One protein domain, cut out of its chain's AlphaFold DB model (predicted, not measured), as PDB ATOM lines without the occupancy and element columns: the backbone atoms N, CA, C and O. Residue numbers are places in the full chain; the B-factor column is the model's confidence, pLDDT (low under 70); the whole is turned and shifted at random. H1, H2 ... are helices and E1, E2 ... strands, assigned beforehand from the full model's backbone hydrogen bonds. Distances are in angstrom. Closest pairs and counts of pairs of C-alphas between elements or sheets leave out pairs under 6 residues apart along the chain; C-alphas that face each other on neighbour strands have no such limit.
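What this domain is: This is residues 16 to 80 of the 250 residues of an uncharacterized protein of Altererythrobacter sp. XM-24bin4 (UniProt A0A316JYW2). What shape do these atoms make? A long, twisted and curled ribbon: the hairpins E1-E2 and E3-E4 extend toward opposite ends and join side by side only through residues 42 to 45 of E2 and 59 to 62 of E3. The small helix H1 lies off the sheet, near one end of the ribbon, and residues 16 to 26 stick out there. What is it built of? The printed part has 65 residues, mostly strand, with H1, E1, E2, E3 and E4 along the chain and an antiparallel sheet in the order E1 E2 E3 E4. It is only just loose, close to extended, with a radius of gyration of the C-alphas of 15.7 A and spans of 45 by 26 by 21 A.

How they stand to each other: How do the strands pair? E1, residues 32 to 39, and E2, residues 42 to 50, form a hairpin at 160 degrees, with N 35 and O 46 2.8 A apart. E2 and E3, residues 59 to 67, form a hairpin at 138 degrees, with N 43 and O 61 at 2.8 A. E3 and E4, residues 73 to 79, form a hairpin at 153 degrees, with N 64 and O 76 at 2.9 A; the four strands are a meander, each the antiparallel neighbour of the one before. Where is the helix? H1, residues 25 to 28, is not on the sheet and is apart from E2, E3 and E4; it is too short for an O i to N i+4 pair, but its one O i to N i+3 pair is within hydrogen-bond range.

Where its parts are: Where does E1 begin? C-alpha 32 is at (47.883, 51.383, 82.979), and E1 is 23.3 A long. How long are the others? E2 is 23.7 A, E3 25.0 A, E4 19.2 A and H1 5.4 A; E4 ends at C-alpha 79, (41.096, 60.649, 65.928).

The domain as a whole: How far does it reach? The two C-alphas farthest apart, Ile 24 and Asp 69, are 45.4 A apart. Is it continuous and confident? The printed part has no cut and no long link; residues 16 to 24 have pLDDT under 70.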
ATOM      1  N   GLN A  16      31.223  55.921  87.722       39.28
ATOM      2  CA  GLN A  16      30.304  56.983  88.153       39.28
ATOM      3  C   GLN A  16      30.979  57.899  89.190       39.28
ATOM      4  O   GLN A  16      31.298  57.451  90.289       39.28
ATOM      5  N   LYS A  17      31.178  59.173  88.807       51.78
ATOM      6  CA  LYS A  17      31.581  60.396  89.558       51.78
ATOM      7  C   LYS A  17      32.713  60.365  90.607       51.78
ATOM      8  O   LYS A  17      33.352  61.396  90.775       51.78
ATOM      9  N   SER A  18      33.025  59.260  91.283       50.16
ATOM     10  CA  SER A  18      34.161  59.169  92.220       50.16
ATOM     11  C   SER A  18      34.760  57.764  92.381       50.16
ATOM     12  O   SER A  18      35.963  57.655  92.634       50.16
ATOM     13  N   ARG A  19      34.011  56.672  92.159       56.50
ATOM     14  CA  ARG A  19      34.515  55.297  92.359       56.50
ATOM     15  C   ARG A  19      34.105  54.363  91.222       56.50
ATOM     16  O   ARG A  19      32.962  54.374  90.781       56.50
ATOM     17  N   ALA A  20      35.045  53.545  90.760       57.69
ATOM     18  CA  ALA A  20      34.753  52.452  89.844       57.69
ATOM     19  C   ALA A  20      34.183  51.249  90.634       57.69
ATOM     20  O   ALA A  20      34.530  51.057  91.808       57.69
ATOM     21  N   ARG A  21      33.253  50.489  90.040       62.91
ATOM     22  CA  ARG A  21      32.522  49.399  90.717       62.91
ATOM     23  C   ARG A  21      33.331  48.096  90.726       62.91
ATOM     24  O   ARG A  21      33.258  47.331  89.770       62.91
ATOM     25  N   GLY A  22      34.082  47.829  91.792       67.19
ATOM     26  CA  GLY A  22      34.807  46.563  91.948       67.19
ATOM     27  C   GLY A  22      35.544  46.420  93.280       67.19
ATOM     28  O   GLY A  22      35.475  47.303  94.145       67.19
ATOM     29  N   SER A  23      36.255  45.296  93.422       65.44
ATOM     30  CA  SER A  23      37.189  45.040  94.525       65.44
ATOM     31  C   SER A  23      38.324  46.070  94.536       65.44
ATOM     32  O   SER A  23      38.766  46.531  93.484       65.44
ATOM     33  N   ILE A  24      38.827  46.414  95.724       69.56
ATOM     34  CA  ILE A  24      39.957  47.343  95.876       69.56
ATOM     35  C   ILE A  24      41.240  46.804  95.213       69.56
ATOM     36  O   ILE A  24      42.034  47.591  94.699       69.56
ATOM     37  N   ALA A  25      41.390  45.475  95.131       72.94
ATOM     38  CA  ALA A  25      42.521  44.807  94.484       72.94
ATOM     39  C   ALA A  25      42.687  45.215  93.005       72.94
ATOM     40  O   ALA A  25      43.804  45.453  92.550       72.94
ATOM     41  N   LEU A  26      41.574  45.409  92.286       70.31
ATOM     42  CA  LEU A  26      41.563  45.820  90.875       70.31
ATOM     43  C   LEU A  26      42.088  47.246  90.635       70.31
ATOM     44  O   LEU A  26      42.360  47.591  89.495       70.31
ATOM     45  N   LYS A  27      42.262  48.077  91.673       70.19
ATOM     46  CA  LYS A  27      42.940  49.382  91.537       70.19
ATOM     47  C   LYS A  27      44.458  49.283  91.672       70.19
ATOM     48  O   LYS A  27      45.193  50.054  91.053       70.19
ATOM     49  N   ALA A  28      44.932  48.355  92.501       75.50
ATOM     50  CA  ALA A  28      46.358  48.120  92.692       75.50
ATOM     51  C   ALA A  28      46.958  47.406  91.471       75.50
ATOM     52  O   ALA A  28      47.983  47.855  90.955       75.50
ATOM     53  N   ALA A  29      46.257  46.376  90.978       81.50
ATOM     54  CA  ALA A  29      46.702  45.481  89.912       81.50
ATOM     55  C   ALA A  29      47.184  46.164  88.609       81.50
ATOM     56  O   ALA A  29      48.337  45.937  88.257       81.50
ATOM     57  N   PRO A  30      46.393  47.002  87.905       82.50
ATOM     58  CA  PRO A  30      46.718  47.408  86.536       82.50
ATOM     59  C   PRO A  30      47.956  48.306  86.452       82.50
ATOM     60  O   PRO A  30      48.158  49.181  87.301       82.50
ATOM     61  N   ASP A  31      48.747  48.123  85.400       84.12
ATOM     62  CA  ASP A  31      49.936  48.933  85.099       84.12
ATOM     63  C   ASP A  31      49.581  50.229  84.360       84.12
ATOM     64  O   ASP A  31      50.186  51.274  84.603       84.12
ATOM     65  N   CYS A  32      48.508  50.200  83.560       78.25
ATOM     66  CA  CYS A  32      47.883  51.383  82.979       78.25
ATOM     67  C   CYS A  32      46.369  51.433  83.259       78.25
ATOM     68  O   CYS A  32      45.691  50.409  83.313       78.25
ATOM     69  N   GLU A  33      45.828  52.636  83.442       82.75
ATOM     70  CA  GLU A  33      44.389  52.899  83.555       82.75
ATOM     71  C   GLU A  33      44.040  54.058  82.616       82.75
ATOM     72  O   GLU A  33      44.723  55.085  82.601       82.75
ATOM     73  N   TYR A  34      42.972  53.894  81.836       83.44
ATOM     74  CA  TYR A  34      42.453  54.927  80.947       83.44
ATOM     75  C   TYR A  34      40.996  55.237  81.276       83.44
ATOM     76  O   TYR A  34      40.164  54.348  81.457       83.44
ATOM     77  N   TYR A  35      40.676  56.525  81.297       81.56
ATOM     78  CA  TYR A  35      39.338  57.048  81.499       81.56
ATOM     79  C   TYR A  35      38.796  57.629  80.192       81.56
ATOM     80  O   TYR A  35      39.353  58.579  79.637       81.56
ATOM     81  N   LEU A  36      37.682  57.061  79.729       83.69
ATOM     82  CA  LEU A  36      36.882  57.574  78.622       83.69
ATOM     83  C   LEU A  36      35.760  58.471  79.154       83.69
ATOM     84  O   LEU A  36      35.008  58.083  80.052       83.69
ATOM     85  N   SER A  37      35.594  59.646  78.549       79.12
ATOM     86  CA  SER A  37      34.426  60.508  78.755       79.12
ATOM     87  C   SER A  37      33.795  60.881  77.417       79.12
ATOM     88  O   SER A  37      34.476  61.364  76.515       79.12
ATOM     89  N   LYS A  38      32.485  60.651  77.285       81.31
ATOM     90  CA  LYS A  38      31.695  61.012  76.105       81.31
ATOM     91  C   LYS A  38      30.884  62.273  76.401       81.31
ATOM     92  O   LYS A  38      30.154  62.305  77.387       81.31
ATOM     93  N   ASN A  39      30.998  63.277  75.539       75.25
ATOM     94  CA  ASN A  39      30.144  64.460  75.506       75.25
ATOM     95  C   ASN A  39      29.571  64.535  74.088       75.25
ATOM     96  O   ASN A  39      30.317  64.802  73.152       75.25
ATOM     97  N   GLU A  40      28.279  64.243  73.930       79.62
ATOM     98  CA  GLU A  40      27.602  64.208  72.623       79.62
ATOM     99  C   GLU A  40      28.323  63.284  71.616       79.62
ATOM    100  O   GLU A  40      28.366  62.067  71.825       79.62
ATOM    101  N   SER A  41      28.899  63.846  70.550       78.88
ATOM    102  CA  SER A  41      29.690  63.155  69.526       78.88
ATOM    103  C   SER A  41      31.198  63.133  69.813       78.88
ATOM    104  O   SER A  41      31.942  62.516  69.062       78.88
ATOM    105  N   ILE A  42      31.676  63.759  70.893       81.06
ATOM    106  CA  ILE A  42      33.103  63.835  71.239       81.06
ATOM    107  C   ILE A  42      33.431  62.832  72.348       81.06
ATOM    108  O   ILE A  42      32.844  62.852  73.434       81.06
ATOM    109  N   VAL A  43      34.422  61.977  72.106       84.44
ATOM    110  CA  VAL A  43      34.948  60.996  73.061       84.44
ATOM    111  C   VAL A  43      36.380  61.381  73.428       84.44
ATOM    112  O   VAL A  43      37.249  61.454  72.569       84.44
ATOM    113  N   LYS A  44      36.643  61.641  74.711       83.56
ATOM    114  CA  LYS A  44      37.976  61.986  75.229       83.56
ATOM    115  C   LYS A  44      38.560  60.807  76.001       83.56
ATOM    116  O   LYS A  44      37.913  60.318  76.929       83.56
ATOM    117  N   LEU A  45      39.773  60.395  75.638       84.81
ATOM    118  CA  LEU A  45      40.559  59.332  76.263       84.81
ATOM    119  C   LEU A  45      41.723  59.954  77.043       84.81
ATOM    120  O   LEU A  45      42.681  60.456  76.457       84.81
ATOM    121  N   SER A  46      41.636  59.918  78.370       83.56
ATOM    122  CA  SER A  46      42.678  60.401  79.285       83.56
ATOM    123  C   SER A  46      43.326  59.240  80.030       83.56
ATOM    124  O   SER A  46      42.605  58.388  80.547       83.56
ATOM    125  N   ASN A  47      44.652  59.219  80.152       84.06
ATOM    126  CA  ASN A  47      45.327  58.295  81.062       84.06
ATOM    127  C   ASN A  47      45.122  58.743  82.528       84.06
ATOM    128  O   ASN A  47      45.223  59.931  82.834       84.06
ATOM    129  N   THR A  48      44.798  57.808  83.424       80.75
ATOM    130  CA  THR A  48      44.647  58.046  84.875       80.75
ATOM    131  C   THR A  48      45.701  57.326  85.713       80.75
ATOM    132  O   THR A  48      45.911  57.700  86.868       80.75
ATOM    133  N   LYS A  49      46.372  56.319  85.146       82.00
ATOM    134  CA  LYS A  49      47.497  55.601  85.750       82.00
ATOM    135  C   LYS A  49      48.433  55.124  84.640       82.00
ATOM    136  O   LYS A  49      47.969  54.557  83.650       82.00
ATOM    137  N   MET A  50      49.731  55.289  84.851       85.81
ATOM    138  CA  MET A  50      50.793  54.669  84.065       85.81
ATOM    139  C   MET A  50      51.946  54.347  85.019       85.81
ATOM    140  O   MET A  50      52.277  55.187  85.858       85.81
ATOM    141  N   LYS A  51      52.509  53.136  84.942       82.56
ATOM    142  CA  LYS A  51      53.702  52.738  85.710       82.56
ATOM    143  C   LYS A  51      54.972  52.828  84.864       82.56
ATOM    144  O   LYS A  51      55.878  53.579  85.204       82.56
ATOM    145  N   ASP A  52      55.008  52.079  83.764       82.75
ATOM    146  CA  ASP A  52      56.258  51.704  83.082       82.75
ATOM    147  C   ASP A  52      56.573  52.549  81.833       82.75
ATOM    148  O   ASP A  52      57.485  52.234  81.073       82.75
ATOM    149  N   ALA A  53      55.807  53.617  81.600       82.25
ATOM    150  CA  ALA A  53      55.939  54.496  80.440       82.25
ATOM    151  C   ALA A  53      55.564  55.945  80.784       82.25
ATOM    152  O   ALA A  53      54.879  56.211  81.776       82.25
ATOM    153  N   GLU A  54      55.963  56.886  79.929       82.94
ATOM    154  CA  GLU A  54      55.429  58.247  79.969       82.94
ATOM    155  C   GLU A  54      53.917  58.215  79.650       82.94
ATOM    156  O   GLU A  54      53.505  57.539  78.699       82.94
ATOM    157  N   PRO A  55      53.054  58.883  80.441       81.56
ATOM    158  CA  PRO A  55      51.619  58.884  80.183       81.56
ATOM    159  C   PRO A  55      51.326  59.597  78.851       81.56
ATOM    160  O   PRO A  55      51.725  60.749  78.678       81.56
ATOM    161  N   PRO A  56      50.603  58.965  77.909       79.88
ATOM    162  CA  PRO A  56      50.320  59.585  76.623       79.88
ATOM    163  C   PRO A  56      49.396  60.794  76.785       79.88
ATOM    164  O   PRO A  56      48.500  60.816  77.636       79.88
ATOM    165  N   ASN A  57      49.589  61.776  75.904       79.69
ATOM    166  CA  ASN A  57      48.750  62.968  75.819       79.69
ATOM    167  C   ASN A  57      47.260  62.621  75.649       79.69
ATOM    168  O   ASN A  57      46.898  61.588  75.083       79.69
ATOM    169  N   LEU A  58      46.389  63.521  76.120       78.94
ATOM    170  CA  LEU A  58      44.934  63.404  75.995       78.94
ATOM    171  C   LEU A  58      44.526  63.245  74.523       78.94
ATOM    172  O   LEU A  58      44.670  64.180  73.739       78.94
ATOM    173  N   GLN A  59      43.937  62.103  74.171       82.81
ATOM    174  CA  GLN A  59      43.418  61.865  72.825       82.81
ATOM    175  C   GLN A  59      41.935  62.234  72.761       82.81
ATOM    176  O   GLN A  59      41.160  61.935  73.676       82.81
ATOM    177  N   THR A  60      41.537  62.898  71.679       82.81
ATOM    178  CA  THR A  60      40.140  63.254  71.408       82.81
ATOM    179  C   THR A  60      39.702  62.599  70.109       82.81
ATOM    180  O   THR A  60      40.413  62.649  69.110       82.81
ATOM    181  N   PHE A  61      38.524  61.988  70.138       85.19
ATOM    182  CA  PHE A  61      37.921  61.295  69.014       85.19
ATOM    183  C   PHE A  61      36.540  61.869  68.718       85.19
ATOM    184  O   PHE A  61      35.784  62.206  69.635       85.19
ATOM    185  N   LYS A  62      36.180  61.899  67.440       84.00
ATOM    186  CA  LYS A  62      34.830  62.173  66.964       84.00
ATOM    187  C   LYS A  62      34.124  60.849  66.679       84.00
ATOM    188  O   LYS A  62      34.634  60.007  65.948       84.00
ATOM    189  N   LEU A  63      32.954  60.662  67.277       84.25
ATOM    190  CA  LEU A  63      32.074  59.522  67.057       84.25
ATOM    191  C   LEU A  63      31.200  59.802  65.832       84.25
ATOM    192  O   LEU A  63      30.307  60.652  65.881       84.25
ATOM    193  N   LEU A  64      31.465  59.082  64.749       82.25
ATOM    194  CA  LEU A  64      30.711  59.126  63.501       82.25
ATOM    195  C   LEU A  64      29.833  57.878  63.386       82.25
ATOM    196  O   LEU A  64      30.253  56.788  63.770       82.25
ATOM    197  N   SER A  65      28.627  58.036  62.844       83.00
ATOM    198  CA  SER A  65      27.791  56.903  62.440       83.00
ATOM    199  C   SER A  65      27.979  56.677  60.945       83.00
ATOM    200  O   SER A  65      27.754  57.593  60.154       83.00
ATOM    201  N   VAL A  66      28.419  55.482  60.570       84.62
ATOM    202  CA  VAL A  66      28.617  55.042  59.188       84.62
ATOM    203  C   VAL A  66      27.511  54.047  58.860       84.62
ATOM    204  O   VAL A  66      27.336  53.058  59.573       84.62
ATOM    205  N   GLY A  67      26.743  54.319  57.805       81.31
ATOM    206  CA  GLY A  67      25.760  53.368  57.291       81.31
ATOM    207  C   GLY A  67      26.455  52.146  56.698       81.31
ATOM    208  O   GLY A  67      27.474  52.285  56.025       81.31
ATOM    209  N   LEU A  68      25.911  50.966  56.972       82.81
ATOM    210  CA  LEU A  68      26.295  49.712  56.335       82.81
ATOM    211  C   LEU A  68      25.272  49.375  55.241       82.81
ATOM    212  O   LEU A  68      24.094  49.722  55.355       82.81
ATOM    213  N   ASP A  69      25.715  48.684  54.192       77.00
ATOM    214  CA  ASP A  69      24.884  48.364  53.018       77.00
ATOM    215  C   ASP A  69      23.711  47.409  53.335       77.00
ATOM    216  O   ASP A  69      22.768  47.292  52.554       77.00
ATOM    217  N   ASP A  70      23.740  46.753  54.499       82.44
ATOM    218  CA  ASP A  70      22.676  45.895  55.039       82.44
ATOM    219  C   ASP A  70      21.583  46.668  55.812       82.44
ATOM    220  O   ASP A  70      20.661  46.066  56.366       82.44
ATOM    221  N   GLY A  71      21.667  48.002  55.858       72.69
ATOM    222  CA  GLY A  71      20.777  48.861  56.644       72.69
ATOM    223  C   GLY A  71      21.185  49.005  58.115       72.69
ATOM    224  O   GLY A  71      20.513  49.708  58.874       72.69
ATOM    225  N   GLY A  72      22.289  48.380  58.530       79.81
ATOM    226  CA  GLY A  72      22.920  48.619  59.818       79.81
ATOM    227  C   GLY A  72      23.550  50.013  59.916       79.81
ATOM    228  O   GLY A  72      23.797  50.703  58.925       79.81
ATOM    229  N   SER A  73      23.863  50.436  61.142       79.69
ATOM    230  CA  SER A  73      24.730  51.596  61.374       79.69
ATOM    231  C   SER A  73      25.845  51.223  62.342       79.69
ATOM    232  O   SER A  73      25.604  50.655  63.407       79.69
ATOM    233  N   SER A  74      27.079  51.518  61.941       81.38
ATOM    234  CA  SER A  74      28.295  51.246  62.699       81.38
ATOM    235  C   SER A  74      28.870  52.545  63.251       81.38
ATOM    236  O   SER A  74      28.851  53.578  62.585       81.38
ATOM    237  N   ALA A  75      29.399  52.508  64.472       82.31
ATOM    238  CA  ALA A  75      29.986  53.679  65.110       82.31
ATOM    239  C   ALA A  75      31.515  53.665  64.968       82.31
ATOM    240  O   ALA A  75      32.187  52.795  65.522       82.31
ATOM    241  N   VAL A  76      32.066  54.651  64.261       84.38
ATOM    242  CA  VAL A  76      33.508  54.813  64.024       84.38
ATOM    243  C   VAL A  76      34.047  55.961  64.879       84.38
ATOM    244  O   VAL A  76      33.399  56.997  65.030       84.38
ATOM    245  N   LEU A  77      35.240  55.777  65.451       84.69
ATOM    246  CA  LEU A  77      35.979  56.818  66.166       84.69
ATOM    247  C   LEU A  77      37.088  57.370  65.268       84.69
ATOM    248  O   LEU A  77      38.073  56.686  65.001       84.69
ATOM    249  N   GLU A  78      36.938  58.614  64.831       82.75
ATOM    250  CA  GLU A  78      37.963  59.354  64.094       82.75
ATOM    251  C   GLU A  78      38.842  60.124  65.091       82.75
ATOM    252  O   GLU A  78      38.326  60.933  65.864       82.75
ATOM    253  N   LEU A  79      40.156  59.875  65.109       80.75
ATOM    254  CA  LEU A  79      41.096  60.649  65.928       80.75
ATOM    255  C   LEU A  79      41.144  62.090  65.406       80.75
ATOM    256  O   LEU A  79      41.402  62.305  64.226       80.75
ATOM    257  N   THR A  80      40.908  63.074  66.275       74.94
ATOM    258  CA  THR A  80      40.889  64.489  65.887       74.94
ATOM    259  C   THR A  80      41.995  65.254  66.611       74.94
ATOM    260  O   THR A  80      41.947  65.444  67.831       74.94
TER     261      THR A  80